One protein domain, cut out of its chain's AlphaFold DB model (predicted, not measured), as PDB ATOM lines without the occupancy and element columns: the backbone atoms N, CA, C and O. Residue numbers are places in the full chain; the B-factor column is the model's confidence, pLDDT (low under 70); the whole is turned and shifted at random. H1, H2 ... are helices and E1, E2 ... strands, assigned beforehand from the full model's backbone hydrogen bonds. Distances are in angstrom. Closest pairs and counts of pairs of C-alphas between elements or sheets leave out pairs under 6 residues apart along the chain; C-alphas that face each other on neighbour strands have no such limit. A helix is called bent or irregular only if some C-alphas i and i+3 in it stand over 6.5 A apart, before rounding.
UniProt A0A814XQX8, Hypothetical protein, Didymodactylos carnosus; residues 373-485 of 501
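What this domain is: This is residues 373 to 485 of the 501 residues of the protein "Hypothetical protein" of Didymodactylos carnosus (UniProt A0A814XQX8). The longest helix, H1, packs on two small sheets: it covers E1 and E2 on one face of the parallel sheet E1 E2 E6 and runs beside the strands of the antiparallel sheet E3 E4 E5. H2 packs on the face of E3 E4 E5 opposite H1, H3 lies off both sheets, and the E3 and E4 hairpin reaches out to one end of the longest axis. The printed part has 113 residues, with three named helices and six named strands in the order E1 H1 E2 H2 E3 E4 E5 E6 H3, class mixed. It is compact, with a radius of gyration of the C-alphas of 14.8 A, and spans 49 by 32 by 23 A, only just elongated.

How they stand to each other: Begin at E3, residues 428 to 431, E4, 436 to 444, and E5, 447 to 453: a meander, each strand the antiparallel neighbour of the one before, and so two hairpins. Look for N 430 and O 437 at 2.9 A, and N 442 and O 449 at 2.9 A, within hydrogen-bond range. H2, residues 417 to 423, is on this sheet at a height of 8.2 A, over E4; its closest C-alphas to E4 are Ser 418 and Ala 443, 4.5 A. H1, residues 387 to 403, is on the opposite face, over none of the strands, its height of 4.1 A only just above the sheet's level; Met 401 and Val 453 are its closest C-alphas to E5, 4.9 A. Turn to the other sheet, E1, 373 to 376, E2, 406 to 410, and E6, 459 to 462, parallel in that order: N 375 and O 408 are 2.8 A apart, N 460 and O 407 2.9 A. H1 is on it too, over E1 and E2, height 10.5 A, along the strands at 16 degrees to E1 on the local plane; E1, H1 and E2 form a strand-helix-strand unit, two parallel strands joined through a helix, with a right-handed crossover. The strands of the two sheets are apart. H3, residues 473 to 476, is on neither sheet and only just apart from H2, closest 8.1 A. In H1 every O i to N i+4 pair is within hydrogen-bond range; H2 has 1 of 3, with 3 of 4 O i to N i+3 pairs, and H3 is too short for an i+4 pair.

Where its parts are: Find C-alpha 373 at (6.243, 35.706, -31.314), where E1 begins. H1 runs 24.4 A from C-alpha 387 at (5.347, 19.322, -44.317), E4 24.5 A and E5 17.8 A. H2 is irregular, C-alphas 418 and 421 being 8.1 A apart. H3 ends at C-alpha 476, (-11.738, 37.333, -43.911).

The domain as a whole: The C-alphas of Pro 381 and Glu 433 are farthest apart, 51.3 A. The printed part has no cut and no long link. Mean pLDDT of the printed part is 80.8; residues 379 to 385, 434 and 482 to 485 are under 70.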
ATOM      1  N   THR A 373       5.403  36.591 -30.492       74.38
ATOM      2  CA  THR A 373       6.243  35.706 -31.314       74.38
ATOM      3  C   THR A 373       5.856  35.843 -32.783       74.38
ATOM      4  O   THR A 373       4.675  35.939 -33.111       74.38
ATOM      5  N   VAL A 374       6.835  35.865 -33.690       75.75
ATOM      6  CA  VAL A 374       6.569  36.046 -35.122       75.75
ATOM      7  C   VAL A 374       6.827  34.760 -35.892       75.75
ATOM      8  O   VAL A 374       7.919  34.205 -35.830       75.75
ATOM      9  N   PHE A 375       5.836  34.338 -36.670       77.31
ATOM     10  CA  PHE A 375       5.902  33.187 -37.556       77.31
ATOM     11  C   PHE A 375       5.891  33.653 -39.007       77.31
ATOM     12  O   PHE A 375       4.909  34.225 -39.485       77.31
ATOM     13  N   ARG A 376       6.998  33.400 -39.709       78.62
ATOM     14  CA  ARG A 376       7.170  33.718 -41.127       78.62
ATOM     15  C   ARG A 376       7.444  32.444 -41.907       78.62
ATOM     16  O   ARG A 376       8.366  31.706 -41.572       78.62
ATOM     17  N   MET A 377       6.677  32.232 -42.968       75.88
ATOM     18  CA  MET A 377       6.899  31.133 -43.905       75.88
ATOM     19  C   MET A 377       7.469  31.671 -45.223       75.88
ATOM     20  O   MET A 377       6.981  32.696 -45.709       75.88
ATOM     21  N   PRO A 378       8.510  31.049 -45.796       70.00
ATOM     22  CA  PRO A 378       9.030  31.451 -47.095       70.00
ATOM     23  C   PRO A 378       8.107  31.064 -48.245       70.00
ATOM     24  O   PRO A 378       7.416  30.047 -48.224       70.00
ATOM     25  N   ASP A 379       8.143  31.896 -49.272       67.38
ATOM     26  CA  ASP A 379       7.485  31.738 -50.563       67.38
ATOM     27  C   ASP A 379       8.377  31.050 -51.614       67.38
ATOM     28  O   ASP A 379       7.974  30.951 -52.769       67.38
ATOM     29  N   PHE A 380       9.547  30.524 -51.227       69.56
ATOM     30  CA  PHE A 380      10.418  29.787 -52.148       69.56
ATOM     31  C   PHE A 380       9.729  28.510 -52.670       69.56
ATOM     32  O   PHE A 380       9.122  27.798 -51.865       69.56
ATOM     33  N   PRO A 381       9.838  28.195 -53.979       62.69
ATOM     34  CA  PRO A 381       9.213  27.018 -54.597       62.69
ATOM     35  C   PRO A 381       9.597  25.692 -53.932       62.69
ATOM     36  O   PRO A 381       8.742  24.838 -53.720       62.69
ATOM     37  N   ASP A 382      10.859  25.559 -53.526       65.44
ATOM     38  CA  ASP A 382      11.387  24.335 -52.905       65.44
ATOM     39  C   ASP A 382      10.893  24.136 -51.457       65.44
ATOM     40  O   ASP A 382      10.954  23.038 -50.909       65.44
ATOM     41  N   ASP A 383      10.366  25.198 -50.835       63.72
ATOM     42  CA  ASP A 383       9.839  25.200 -49.466       63.72
ATOM     43  C   ASP A 383       8.313  24.968 -49.415       63.72
ATOM     44  O   ASP A 383       7.728  24.956 -48.326       63.72
ATOM     45  N   ILE A 384       7.636  24.832 -50.566       60.75
ATOM     46  CA  ILE A 384       6.166  24.721 -50.639       60.75
ATOM     47  C   ILE A 384       5.659  23.418 -50.022       60.75
ATOM     48  O   ILE A 384       4.700  23.457 -49.247       60.75
ATOM     49  N   ASP A 385       6.374  22.319 -50.258       62.38
ATOM     50  CA  ASP A 385       5.955  20.963 -49.884       62.38
ATOM     51  C   ASP A 385       6.640  20.436 -48.610       62.38
ATOM     52  O   ASP A 385       6.561  19.252 -48.280       62.38
ATOM     53  N   ASN A 386       7.313  21.305 -47.849       74.19
ATOM     54  CA  ASN A 386       7.998  20.897 -46.625       74.19
ATOM     55  C   ASN A 386       7.016  20.761 -45.442       74.19
ATOM     56  O   ASN A 386       6.915  21.636 -44.575       74.19
ATOM     57  N   GLU A 387       6.296  19.637 -45.393       78.31
ATOM     58  CA  GLU A 387       5.347  19.322 -44.317       78.31
ATOM     59  C   GLU A 387       5.989  19.332 -42.923       78.31
ATOM     60  O   GLU A 387       5.364  19.781 -41.959       78.31
ATOM     61  N   LEU A 388       7.248  18.898 -42.804       81.44
ATOM     62  CA  LEU A 388       7.971  18.872 -41.528       81.44
ATOM     63  C   LEU A 388       8.082  20.274 -40.922       81.44
ATOM     64  O   LEU A 388       7.850  20.467 -39.728       81.44
ATOM     65  N   ARG A 389       8.354  21.276 -41.759       80.12
ATOM     66  CA  ARG A 389       8.437  22.671 -41.329       80.12
ATOM     67  C   ARG A 389       7.078  23.249 -40.938       80.12
ATOM     68  O   ARG A 389       6.988  24.045 -40.001       80.12
ATOM     69  N   ASN A 390       6.009  22.841 -41.622       86.56
ATOM     70  CA  ASN A 390       4.648  23.221 -41.242       86.56
ATOM     71  C   ASN A 390       4.305  22.673 -39.849       86.56
ATOM     72  O   ASN A 390       3.793  23.411 -39.007       86.56
ATOM     73  N   VAL A 391       4.647  21.407 -39.591       86.06
ATOM     74  CA  VAL A 391       4.478  20.753 -38.285       86.06
ATOM     75  C   VAL A 391       5.280  21.461 -37.191       86.06
ATOM     76  O   VAL A 391       4.747  21.702 -36.107       86.06
ATOM     77  N   GLU A 392       6.526  21.846 -37.469       85.44
ATOM     78  CA  GLU A 392       7.371  22.586 -36.527       85.44
ATOM     79  C   GLU A 392       6.754  23.943 -36.155       85.44
ATOM     80  O   GLU A 392       6.592  24.266 -34.975       85.44
ATOM     81  N   ILE A 393       6.337  24.726 -37.153       85.94
ATOM     82  CA  ILE A 393       5.723  26.040 -36.927       85.94
ATOM     83  C   ILE A 393       4.409  25.905 -36.152       85.94
ATOM     84  O   ILE A 393       4.182  26.656 -35.204       85.94
ATOM     85  N   LEU A 394       3.568  24.930 -36.495       91.12
ATOM     86  CA  LEU A 394       2.322  24.663 -35.774       91.12
ATOM     87  C   LEU A 394       2.565  24.224 -34.324       91.12
ATOM     88  O   LEU A 394       1.823  24.633 -33.432       91.12
ATOM     89  N   SER A 395       3.630  23.464 -34.065       86.00
ATOM     90  CA  SER A 395       4.030  23.072 -32.706       86.00
ATOM     91  C   SER A 395       4.479  24.276 -31.873       86.00
ATOM     92  O   SER A 395       4.136  24.394 -30.697       86.00
ATOM     93  N   ASN A 396       5.177  25.228 -32.490       85.19
ATOM     94  CA  ASN A 396       5.560  26.474 -31.830       85.19
ATOM     95  C   ASN A 396       4.358  27.410 -31.605       85.19
ATOM     96  O   ASN A 396       4.281  28.077 -30.570       85.19
ATOM     97  N   ILE A 397       3.393  27.439 -32.532       90.81
ATOM     98  CA  ILE A 397       2.124  28.163 -32.356       90.81
ATOM     99  C   ILE A 397       1.326  27.564 -31.195       90.81
ATOM    100  O   ILE A 397       0.865  28.321 -30.344       90.81
ATOM    101  N   LYS A 398       1.237  26.230 -31.102       91.75
ATOM    102  CA  LYS A 398       0.632  25.526 -29.959       91.75
ATOM    103  C   LYS A 398       1.231  26.002 -28.635       91.75
ATOM    104  O   LYS A 398       0.493  26.382 -27.735       91.75
ATOM    105  N   LEU A 399       2.560  26.052 -28.532       84.38
ATOM    106  CA  LEU A 399       3.230  26.533 -27.322       84.38
ATOM    107  C   LEU A 399       2.887  28.002 -27.015       84.38
ATOM    108  O   LEU A 399       2.704  28.373 -25.856       84.38
ATOM    109  N   CYS A 400       2.769  28.853 -28.038       84.19
ATOM    110  CA  CYS A 400       2.345  30.245 -27.861       84.19
ATOM    111  C   CYS A 400       0.890  30.353 -27.375       84.19
ATOM    112  O   CYS A 400       0.610  31.187 -26.517       84.19
ATOM    113  N   MET A 401      -0.005  29.490 -27.870       87.00
ATOM    114  CA  MET A 401      -1.397  29.386 -27.410       87.00
ATOM    115  C   MET A 401      -1.472  28.994 -25.935       87.00
ATOM    116  O   MET A 401      -2.180  29.646 -25.172       87.00
ATOM    117  N   GLU A 402      -0.688  27.999 -25.518       84.94
ATOM    118  CA  GLU A 402      -0.646  27.509 -24.133       84.94
ATOM    119  C   GLU A 402      -0.032  28.531 -23.160       84.94
ATOM    120  O   GLU A 402      -0.414  28.583 -21.994       84.94
ATOM    121  N   THR A 403       0.902  29.362 -23.637       80.50
ATOM    122  CA  THR A 403       1.634  30.348 -22.816       80.50
ATOM    123  C   THR A 403       1.090  31.775 -22.896       80.50
ATOM    124  O   THR A 403       1.656  32.670 -22.272       80.50
ATOM    125  N   GLY A 404       0.016  32.020 -23.654       76.00
ATOM    126  CA  GLY A 404      -0.605  33.348 -23.739       76.00
ATOM    127  C   GLY A 404       0.205  34.380 -24.509       76.00
ATOM    128  O   GLY A 404       0.062  35.579 -24.276       76.00
ATOM    129  N   LYS A 405       1.059  33.932 -25.432       78.25
ATOM    130  CA  LYS A 405       1.826  34.833 -26.290       78.25
ATOM    131  C   LYS A 405       0.993  35.267 -27.484       78.25
ATOM    132  O   LYS A 405       0.370  34.453 -28.158       78.25
ATOM    133  N   THR A 406       1.061  36.547 -27.807       77.69
ATOM    134  CA  THR A 406       0.583  37.075 -29.077       77.69
ATOM    135  C   THR A 406       1.405  36.475 -30.218       77.69
ATOM    136  O   THR A 406       2.625  36.350 -30.131       77.69
ATOM    137  N   ILE A 407       0.759  36.106 -31.317       85.06
ATOM    138  CA  ILE A 407       1.432  35.628 -32.521       85.06
ATOM    139  C   ILE A 407       1.200  36.593 -33.676       85.06
ATOM    140  O   ILE A 407       0.082  37.056 -33.908       85.06
ATOM    141  N   LEU A 408       2.266  36.886 -34.416       82.25
ATOM    142  CA  LEU A 408       2.205  37.587 -35.693       82.25
ATOM    143  C   LEU A 408       2.526  36.592 -36.803       82.25
ATOM    144  O   LEU A 408       3.626  36.057 -36.865       82.25
ATOM    145  N   MET A 409       1.565  36.346 -37.680       82.25
ATOM    146  CA  MET A 409       1.661  35.378 -38.759       82.25
ATOM    147  C   MET A 409       1.827  36.096 -40.098       82.25
ATOM    148  O   MET A 409       0.994  36.922 -40.474       82.25
ATOM    149  N   ILE A 410       2.904  35.784 -40.817       81.06
ATOM    150  CA  ILE A 410       3.282  36.434 -42.075       81.06
ATOM    151  C   ILE A 410       3.506  35.368 -43.141       81.06
ATOM    152  O   ILE A 410       4.330  34.470 -42.964       81.06
ATOM    153  N   ASN A 411       2.796  35.503 -44.263       80.38
ATOM    154  CA  ASN A 411       2.863  34.563 -45.384       80.38
ATOM    155  C   ASN A 411       2.522  33.107 -44.990       80.38
ATOM    156  O   ASN A 411       3.046  32.150 -45.539       80.38
ATOM    157  N   THR A 412       1.642  32.927 -44.007       83.88
ATOM    158  CA  THR A 412       1.324  31.620 -43.403       83.88
ATOM    159  C   THR A 412       0.112  30.926 -44.027       83.88
ATOM    160  O   THR A 412      -0.472  30.047 -43.398       83.88
ATOM    161  N   GLY A 413      -0.287  31.301 -45.249       84.75
ATOM    162  CA  GLY A 413      -1.513  30.804 -45.893       84.75
ATOM    163  C   GLY A 413      -1.643  29.277 -45.889       84.75
ATOM    164  O   GLY A 413      -2.725  28.746 -45.654       84.75
ATOM    165  N   ARG A 414      -0.514  28.571 -46.035       84.44
ATOM    166  CA  ARG A 414      -0.440  27.100 -46.075       84.44
ATOM    167  C   ARG A 414      -0.915  26.415 -44.790       84.44
ATOM    168  O   ARG A 414      -1.423  25.306 -44.855       84.44
ATOM    169  N   ILE A 415      -0.790  27.071 -43.634       88.88
ATOM    170  CA  ILE A 415      -1.172  26.500 -42.328       88.88
ATOM    171  C   ILE A 415      -2.475  27.071 -41.770       88.88
ATOM    172  O   ILE A 415      -2.869  26.740 -40.654       88.88
ATOM    173  N   HIS A 416      -3.175  27.928 -42.521       89.00
ATOM    174  CA  HIS A 416      -4.442  28.498 -42.050       89.00
ATOM    175  C   HIS A 416      -5.516  27.427 -41.846       89.00
ATOM    176  O   HIS A 416      -6.290  27.524 -40.896       89.00
ATOM    177  N   GLY A 417      -5.526  26.384 -42.683       87.75
ATOM    178  CA  GLY A 417      -6.431  25.240 -42.527       87.75
ATOM    179  C   GLY A 417      -6.218  24.487 -41.211       87.75
ATOM    180  O   GLY A 417      -7.183  24.074 -40.575       87.75
ATOM    181  N   SER A 418      -4.972  24.392 -40.741       91.62
ATOM    182  CA  SER A 418      -4.629  23.733 -39.475       91.62
ATOM    183  C   SER A 418      -5.129  24.462 -38.229       91.62
ATOM    184  O   SER A 418      -5.281  23.842 -37.179       91.62
ATOM    185  N   LEU A 419      -5.379  25.768 -38.339       91.75
ATOM    186  CA  LEU A 419      -5.802  26.651 -37.247       91.75
ATOM    187  C   LEU A 419      -7.266  27.084 -37.398       91.75
ATOM    188  O   LEU A 419      -7.699  28.069 -36.799       91.75
ATOM    189  N   TYR A 420      -8.036  26.372 -38.220       89.69
ATOM    190  CA  TYR A 420      -9.377  26.792 -38.602       89.69
ATOM    191  C   TYR A 420     -10.321  26.937 -37.403       89.69
ATOM    192  O   TYR A 420     -11.034  27.936 -37.310       89.69
ATOM    193  N   ASP A 421     -10.312  25.989 -36.462       87.12
ATOM    194  CA  ASP A 421     -11.133  26.064 -35.246       87.12
ATOM    195  C   ASP A 421     -10.736  27.251 -34.358       87.12
ATOM    196  O   ASP A 421     -11.607  27.983 -33.883       87.12
ATOM    197  N   VAL A 422      -9.433  27.529 -34.241       87.69
ATOM    198  CA  VAL A 422      -8.906  28.694 -33.511       87.69
ATOM    199  C   VAL A 422      -9.415  29.996 -34.133       87.69
ATOM    200  O   VAL A 422      -9.911  30.874 -33.430       87.69
ATOM    201  N   PHE A 423      -9.345  30.126 -35.461       86.56
ATOM    202  CA  PHE A 423      -9.804  31.326 -36.166       86.56
ATOM    203  C   PHE A 423     -11.323  31.499 -36.117       86.56
ATOM    204  O   PHE A 423     -11.814  32.623 -36.126       86.56
ATOM    205  N   ASN A 424     -12.079  30.404 -36.034       83.31
ATOM    206  CA  ASN A 424     -13.522  30.454 -35.810       83.31
ATOM    207  C   ASN A 424     -13.912  30.839 -34.381       83.31
ATOM    208  O   ASN A 424     -15.103  30.987 -34.122       83.31
ATOM    209  N   GLN A 425     -12.950  30.968 -33.462       80.69
ATOM    210  CA  GLN A 425     -13.219  31.049 -32.026       80.69
ATOM    211  C   GLN A 425     -14.057  29.857 -31.530       80.69
ATOM    212  O   GLN A 425     -14.861  29.980 -30.606       80.69
ATOM    213  N   ASN A 426     -13.876  28.694 -32.164       82.44
ATOM    214  CA  ASN A 426     -14.510  27.453 -31.755       82.44
ATOM    215  C   ASN A 426     -13.757  26.911 -30.533       82.44
ATOM    216  O   ASN A 426     -12.768  26.179 -30.658       82.44
ATOM    217  N   PHE A 427     -14.190  27.361 -29.357       89.06
ATOM    218  CA  PHE A 427     -13.570  27.052 -28.078       89.06
ATOM    219  C   PHE A 427     -14.484  26.198 -27.201       89.06
ATOM    220  O   PHE A 427     -15.648  26.536 -26.990       89.06
ATOM    221  N   SER A 428     -13.935  25.132 -26.624       87.44
ATOM    222  CA  SER A 428     -14.574  24.392 -25.537       87.44
ATOM    223  C   SER A 428     -13.997  24.849 -24.201       87.44
ATOM    224  O   SER A 428     -12.791  25.024 -24.042       87.44
ATOM    225  N   ILE A 429     -14.868  25.091 -23.224       86.75
ATOM    226  CA  ILE A 429     -14.465  25.536 -21.889       86.75
ATOM    227  C   ILE A 429     -14.656  24.363 -20.938       86.75
ATOM    228  O   ILE A 429     -15.770  23.868 -20.786       86.75
ATOM    229  N   MET A 430     -13.579  23.949 -20.277       81.62
ATOM    230  CA  MET A 430     -13.650  23.056 -19.125       81.62
ATOM    231  C   MET A 430     -13.405  23.887 -17.871       81.62
ATOM    232  O   MET A 430     -12.333  24.471 -17.700       81.62
ATOM    233  N   ALA A 431     -14.427  23.985 -17.026       75.50
ATOM    234  CA  ALA A 431     -14.365  24.699 -15.762       75.50
ATOM    235  C   ALA A 431     -14.468  23.694 -14.612       75.50
ATOM    236  O   ALA A 431     -15.456  22.969 -14.514       75.50
ATOM    237  N   ASN A 432     -13.450  23.678 -13.755       75.25
ATOM    238  CA  ASN A 432     -13.485  23.026 -12.447       75.25
ATOM    239  C   ASN A 432     -13.634  24.108 -11.361       75.25
ATOM    240  O   ASN A 432     -13.437  25.288 -11.652       75.25
ATOM    241  N   GLU A 433     -13.909  23.719 -10.112       70.38
ATOM    242  CA  GLU A 433     -14.082  24.652  -8.978       70.38
ATOM    243  C   GLU A 433     -12.894  25.623  -8.781       70.38
ATOM    244  O   GLU A 433     -13.089  26.730  -8.285       70.38
ATOM    245  N   GLU A 434     -11.688  25.261  -9.240       66.12
ATOM    246  CA  GLU A 434     -10.457  26.056  -9.079       66.12
ATOM    247  C   GLU A 434      -9.864  26.637 -10.379       66.12
ATOM    248  O   GLU A 434      -9.016  27.528 -10.314       66.12
ATOM    249  N   SER A 435     -10.240  26.159 -11.576       70.56
ATOM    250  CA  SER A 435      -9.638  26.670 -12.823       70.56
ATOM    251  C   SER A 435     -10.540  26.558 -14.048       70.56
ATOM    252  O   SER A 435     -11.218  25.552 -14.270       70.56
ATOM    253  N   ARG A 436     -10.496  27.603 -14.882       79.25
ATOM    254  CA  ARG A 436     -11.119  27.657 -16.206       79.25
ATOM    255  C   ARG A 436     -10.045  27.408 -17.260       79.25
ATOM    256  O   ARG A 436      -9.095  28.177 -17.362       79.25
ATOM    257  N   LYS A 437     -10.198  26.350 -18.055       83.88
ATOM    258  CA  LYS A 437      -9.319  26.058 -19.194       83.88
ATOM    259  C   LYS A 437     -10.115  26.122 -20.490       83.88
ATOM    260  O   LYS A 437     -11.188  25.529 -20.600       83.88
ATOM    261  N   ILE A 438      -9.584  26.857 -21.457       87.94
ATOM    262  CA  ILE A 438     -10.157  27.011 -22.793       87.94
ATOM    263  C   ILE A 438      -9.379  26.091 -23.727       87.94
ATOM    264  O   ILE A 438      -8.155  26.045 -23.654       87.94
ATOM    265  N   PHE A 439     -10.071  25.359 -24.591       92.25
ATOM    266  CA  PHE A 439      -9.471  24.446 -25.555       92.25
ATOM    267  C   PHE A 439      -9.941  24.775 -26.966       92.25
ATOM    268  O   PHE A 439     -11.082  25.184 -27.170       92.25
ATOM    269  N   SER A 440      -9.069  24.574 -27.948       92.81
ATOM    270  CA  SER A 440      -9.417  24.613 -29.368       92.81
ATOM    271  C   SER A 440      -8.683  23.517 -30.122       92.81
ATOM    272  O   SER A 440      -7.609  23.082 -29.707       92.81
ATOM    273  N   LYS A 441      -9.244  23.090 -31.248       93.19
ATOM    274  CA  LYS A 441      -8.645  22.053 -32.082       93.19
ATOM    275  C   LYS A 441      -7.594  22.648 -33.012       93.19
ATOM    276  O   LYS A 441      -7.815  23.668 -33.660       93.19
ATOM    277  N   VAL A 442      -6.446  21.986 -33.096       93.50
ATOM    278  CA  VAL A 442      -5.376  22.325 -34.041       93.50
ATOM    279  C   VAL A 442      -4.949  21.060 -34.772       93.50
ATOM    280  O   VAL A 442      -4.682  20.037 -34.141       93.50
ATOM    281  N   ALA A 443      -4.882  21.113 -36.101       92.00
ATOM    282  CA  ALA A 443      -4.365  20.009 -36.904       92.00
ATOM    283  C   ALA A 443      -2.849  20.150 -37.083       92.00
ATOM    284  O   ALA A 443      -2.384  21.072 -37.751       92.00
ATOM    285  N   ILE A 444      -2.076  19.239 -36.494       88.25
ATOM    286  CA  ILE A 444      -0.616  19.190 -36.610       88.25
ATOM    287  C   ILE A 444      -0.241  17.890 -37.322       88.25
ATOM    288  O   ILE A 444      -0.330  16.798 -36.752       88.25
ATOM    289  N   GLY A 445       0.158  18.009 -38.590       84.19
ATOM    290  CA  GLY A 445       0.378  16.855 -39.461       84.19
ATOM    291  C   GLY A 445      -0.912  16.029 -39.610       84.19
ATOM    292  O   GLY A 445      -1.976  16.613 -39.811       84.19
ATOM    293  N   PRO A 446      -0.868  14.693 -39.465       84.44
ATOM    294  CA  PRO A 446      -2.041  13.831 -39.642       84.44
ATOM    295  C   PRO A 446      -2.986  13.794 -38.426       84.44
ATOM    296  O   PRO A 446      -3.944  13.022 -38.424       84.44
ATOM    297  N   LYS A 447      -2.711  14.556 -37.359       86.81
ATOM    298  CA  LYS A 447      -3.472  14.503 -36.102       86.81
ATOM    299  C   LYS A 447      -4.144  15.835 -35.801       86.81
ATOM    300  O   LYS A 447      -3.506  16.882 -35.851       86.81
ATOM    301  N   THR A 448      -5.401  15.777 -35.379       93.06
ATOM    302  CA  THR A 448      -6.090  16.902 -34.736       93.06
ATOM    303  C   THR A 448      -5.996  16.734 -33.228       93.06
ATOM    304  O   THR A 448      -6.376  15.691 -32.699       93.06
ATOM    305  N   ILE A 449      -5.466  17.745 -32.545       89.31
ATOM    306  CA  ILE A 449      -5.257  17.743 -31.097       89.31
ATOM    307  C   ILE A 449      -6.033  18.883 -30.440       89.31
ATOM    308  O   ILE A 449      -6.166  19.957 -31.027       89.31
ATOM    309  N   ASP A 450      -6.504  18.658 -29.215       91.12
ATOM    310  CA  ASP A 450      -7.047  19.722 -28.373       91.12
ATOM    311  C   ASP A 450      -5.887  20.480 -27.714       91.12
ATOM    312  O   ASP A 450      -5.051  19.903 -27.015       91.12
ATOM    313  N   VAL A 451      -5.824  21.785 -27.963       91.31
ATOM    314  CA  VAL A 451      -4.784  22.689 -27.467       91.31
ATOM    315  C   VAL A 451      -5.394  23.632 -26.446       91.31
ATOM    316  O   VAL A 451      -6.424  24.249 -26.717       91.31
ATOM    317  N   VAL A 452      -4.743  23.771 -25.289       88.88
ATOM    318  CA  VAL A 452      -5.131  24.771 -24.288       88.88
ATOM    319  C   VAL A 452      -4.827  26.162 -24.838       88.88
ATOM    320  O   VAL A 452      -3.711  26.437 -25.276       88.88
ATOM    321  N   VAL A 453      -5.816  27.047 -24.792       90.06
ATOM    322  CA  VAL A 453      -5.699  28.440 -25.217       90.06
ATOM    323  C   VAL A 453      -5.733  29.321 -23.982       90.06
ATOM    324  O   VAL A 453      -6.710  29.343 -23.236       90.06
ATOM    325  N   HIS A 454      -4.646  30.038 -23.748       87.12
ATOM    326  CA  HIS A 454      -4.559  31.011 -22.673       87.12
ATOM    327  C   HIS A 454      -5.399  32.257 -22.998       87.12
ATOM    328  O   HIS A 454      -5.471  32.673 -24.153       87.12
ATOM    329  N   GLU A 455      -6.002  32.891 -21.990       82.94
ATOM    330  CA  GLU A 455      -6.924  34.026 -22.187       82.94
ATOM    331  C   GLU A 455      -6.251  35.253 -22.834       82.94
ATOM    332  O   GLU A 455      -6.869  35.954 -23.631       82.94
ATOM    333  N   ASP A 456      -4.965  35.480 -22.546       77.50
ATOM    334  CA  ASP A 456      -4.165  36.555 -23.160       77.50
ATOM    335  C   ASP A 456      -3.643  36.245 -24.579       77.50
ATOM    336  O   ASP A 456      -2.994  37.094 -25.193       77.50
ATOM    337  N   PHE A 457      -3.895  35.048 -25.122       82.19
ATOM    338  CA  PHE A 457      -3.440  34.698 -26.466       82.19
ATOM    339  C   PHE A 457      -4.112  35.584 -27.525       82.19
ATOM    340  O   PHE A 457      -5.335  35.702 -27.589       82.19
ATOM    341  N   GLN A 458      -3.310  36.172 -28.415       81.25
ATOM    342  CA  GLN A 458      -3.807  36.972 -29.535       81.25
ATOM    343  C   GLN A 458      -3.175  36.523 -30.846       81.25
ATOM    344  O   GLN A 458      -1.979  36.266 -30.914       81.25
ATOM    345  N   CYS A 459      -3.966  36.479 -31.918       83.81
ATOM    346  CA  CYS A 459      -3.489  36.108 -33.246       83.81
ATOM    347  C   CYS A 459      -3.641  37.272 -34.223       83.81
ATOM    348  O   CYS A 459      -4.735  37.796 -34.421       83.81
ATOM    349  N   ILE A 460      -2.538  37.646 -34.870       83.88
ATOM    350  CA  ILE A 460      -2.489  38.707 -35.871       83.88
ATOM    351  C   ILE A 460      -1.982  38.110 -37.172       83.88
ATOM    352  O   ILE A 460      -0.887  37.557 -37.219       83.88
ATOM    353  N   VAL A 461      -2.757  38.258 -38.241       83.38
ATOM    354  CA  VAL A 461      -2.378  37.786 -39.575       83.38
ATOM    355  C   VAL A 461      -2.081  38.988 -40.459       83.38
ATOM    356  O   VAL A 461      -2.926  39.863 -40.645       83.38
ATOM    357  N   HIS A 462      -0.868  39.036 -41.001       83.88
ATOM    358  CA  HIS A 462      -0.472  40.027 -41.988       83.88
ATOM    359  C   HIS A 462      -0.786  39.523 -43.398       83.88
ATOM    360  O   HIS A 462      -0.337  38.449 -43.801       83.88
ATOM    361  N   ILE A 463      -1.493  40.351 -44.161       77.56
ATOM    362  CA  ILE A 463      -1.876  40.100 -45.549       77.56
ATOM    363  C   ILE A 463      -1.426  41.291 -46.390       77.56
ATOM    364  O   ILE A 463      -1.702  42.440 -46.031       77.56
ATOM    365  N   LYS A 464      -0.767  41.032 -47.527       75.88
ATOM    366  CA  LYS A 464      -0.428  42.104 -48.467       75.88
ATOM    367  C   LYS A 464      -1.695  42.627 -49.142       75.88
ATOM    368  O   LYS A 464      -2.611  41.876 -49.465       75.88
ATOM    369  N   ARG A 465      -1.735  43.930 -49.433       76.06
ATOM    370  CA  ARG A 465      -2.910  44.563 -50.061       76.06
ATOM    371  C   ARG A 465      -3.238  43.995 -51.449       76.06
ATOM    372  O   ARG A 465      -4.409  43.972 -51.812       76.06
ATOM    373  N   CYS A 466      -2.234  43.547 -52.205       75.38
ATOM    374  CA  CYS A 466      -2.427  42.879 -53.497       75.38
ATOM    375  C   CYS A 466      -3.129  41.520 -53.346       75.38
ATOM    376  O   CYS A 466      -4.092  41.268 -54.057       75.38
ATOM    377  N   GLU A 467      -2.708  40.716 -52.369       75.62
ATOM    378  CA  GLU A 467      -3.225  39.365 -52.089       75.62
ATOM    379  C   GLU A 467      -4.614  39.386 -51.429       75.62
ATOM    380  O   GLU A 467      -5.323  38.388 -51.424       75.62
ATOM    381  N   PHE A 468      -5.042  40.526 -50.877       80.38
ATOM    382  CA  PHE A 468      -6.320  40.648 -50.168       80.38
ATOM    383  C   PHE A 468      -7.536  40.229 -51.012       80.38
ATOM    384  O   PHE A 468      -8.523  39.753 -50.454       80.38
ATOM    385  N   LYS A 469      -7.476  40.409 -52.339       79.69
ATOM    386  CA  LYS A 469      -8.559  40.026 -53.261       79.69
ATOM    387  C   LYS A 469      -8.696  38.513 -53.422       79.69
ATOM    388  O   LYS A 469      -9.798  38.040 -53.675       79.69
ATOM    389  N   ASP A 470      -7.597  37.787 -53.249       79.88
ATOM    390  CA  ASP A 470      -7.515  36.348 -53.499       79.88
ATOM    391  C   ASP A 470      -7.870  35.530 -52.247       79.88
ATOM    392  O   ASP A 470      -8.044  34.312 -52.300       79.88
ATOM    393  N   ILE A 471      -8.007  36.192 -51.094       80.19
ATOM    394  CA  ILE A 471      -8.345  35.534 -49.835       80.19
ATOM    395  C   ILE A 471      -9.844  35.280 -49.751       80.19
ATOM    396  O   ILE A 471     -10.676  36.168 -49.936       80.19
ATOM    397  N   SER A 472     -10.183  34.050 -49.370       78.44
ATOM    398  CA  SER A 472     -11.568  33.624 -49.215       78.44
ATOM    399  C   SER A 472     -12.344  34.506 -48.223       78.44
ATOM    400  O   SER A 472     -11.891  34.805 -47.112       78.44
ATOM    401  N   ALA A 473     -13.568  34.884 -48.604       74.06
ATOM    402  CA  ALA A 473     -14.467  35.655 -47.747       74.06
ATOM    403  C   ALA A 473     -14.691  35.021 -46.354       74.06
ATOM    404  O   ALA A 473     -14.676  35.773 -45.375       74.06
ATOM    405  N   PRO A 474     -14.807  33.680 -46.209       73.31
ATOM    406  CA  PRO A 474     -14.916  33.044 -44.899       73.31
ATOM    407  C   PRO A 474     -13.687  33.269 -44.015       73.31
ATOM    408  O   PRO A 474     -13.812  33.429 -42.804       73.31
ATOM    409  N   PHE A 475     -12.474  33.241 -44.570       78.62
ATOM    410  CA  PHE A 475     -11.282  33.542 -43.775       78.62
ATOM    411  C   PHE A 475     -11.322  34.996 -43.299       78.62
ATOM    412  O   PHE A 475     -11.155  35.285 -42.119       78.62
ATOM    413  N   LEU A 476     -11.644  35.912 -44.212       78.00
ATOM    414  CA  LEU A 476     -11.738  37.333 -43.911       78.00
ATOM    415  C   LEU A 476     -12.809  37.658 -42.856       78.00
ATOM    416  O   LEU A 476     -12.615  38.594 -42.087       78.00
ATOM    417  N   SER A 477     -13.934  36.941 -42.794       74.56
ATOM    418  CA  SER A 477     -15.003  37.214 -41.817       74.56
ATOM    419  C   SER A 477     -14.636  36.869 -40.369       74.56
ATOM    420  O   SER A 477     -15.335  37.295 -39.457       74.56
ATOM    421  N   ARG A 478     -13.545  36.127 -40.150       79.44
ATOM    422  CA  ARG A 478     -13.078  35.679 -38.825       79.44
ATOM    423  C   ARG A 478     -12.151  36.664 -38.125       79.44
ATOM    424  O   ARG A 478     -11.892  36.536 -36.934       79.44
ATOM    425  N   PHE A 479     -11.650  37.646 -38.868       79.25
ATOM    426  CA  PHE A 479     -10.674  38.603 -38.373       79.25
ATOM    427  C   PHE A 479     -11.221  40.021 -38.407       79.25
ATOM    428  O   PHE A 479     -11.873  40.450 -39.363       79.25
ATOM    429  N   GLN A 480     -10.858  40.791 -37.384       74.81
ATOM    430  CA  GLN A 480     -10.966  42.238 -37.448       74.81
ATOM    431  C   GLN A 480      -9.869  42.781 -38.370       74.81
ATOM    432  O   GLN A 480      -8.690  42.464 -38.211       74.81
ATOM    433  N   LYS A 481     -10.261  43.582 -39.362       77.19
ATOM    434  CA  LYS A 481      -9.374  44.018 -40.448       77.19
ATOM    435  C   LYS A 481      -8.913  45.444 -40.219       77.19
ATOM    436  O   LYS A 481      -9.728  46.333 -39.990       77.19
ATOM    437  N   TYR A 482      -7.617  45.658 -40.389       69.50
ATOM    438  CA  TYR A 482      -6.996  46.970 -40.310       69.50
ATOM    439  C   TYR A 482      -6.137  47.188 -41.554       69.50
ATOM    440  O   TYR A 482      -5.307  46.348 -41.894       69.50
ATOM    441  N   SER A 483      -6.341  48.308 -42.249       67.75
ATOM    442  CA  SER A 483      -5.497  48.691 -43.384       67.75
ATOM    443  C   SER A 483      -4.340  49.535 -42.879       67.75
ATOM    444  O   SER A 483      -4.543  50.647 -42.391       67.75
ATOM    445  N   LEU A 484      -3.122  49.026 -43.027       57.16
ATOM    446  CA  LEU A 484      -1.911  49.781 -42.740       57.16
ATOM    447  C   LEU A 484      -1.433  50.455 -44.023       57.16
ATOM    448  O   LEU A 484      -1.045  49.788 -44.978       57.16
ATOM    449  N   ASN A 485      -1.450  51.785 -44.030       51.06
ATOM    450  CA  ASN A 485      -0.864  52.588 -45.098       51.06
ATOM    451  C   ASN A 485       0.282  53.416 -44.501       51.06
ATOM    452  O   ASN A 485       0.188  53.832 -43.346       51.06
TER     453      ASN A 485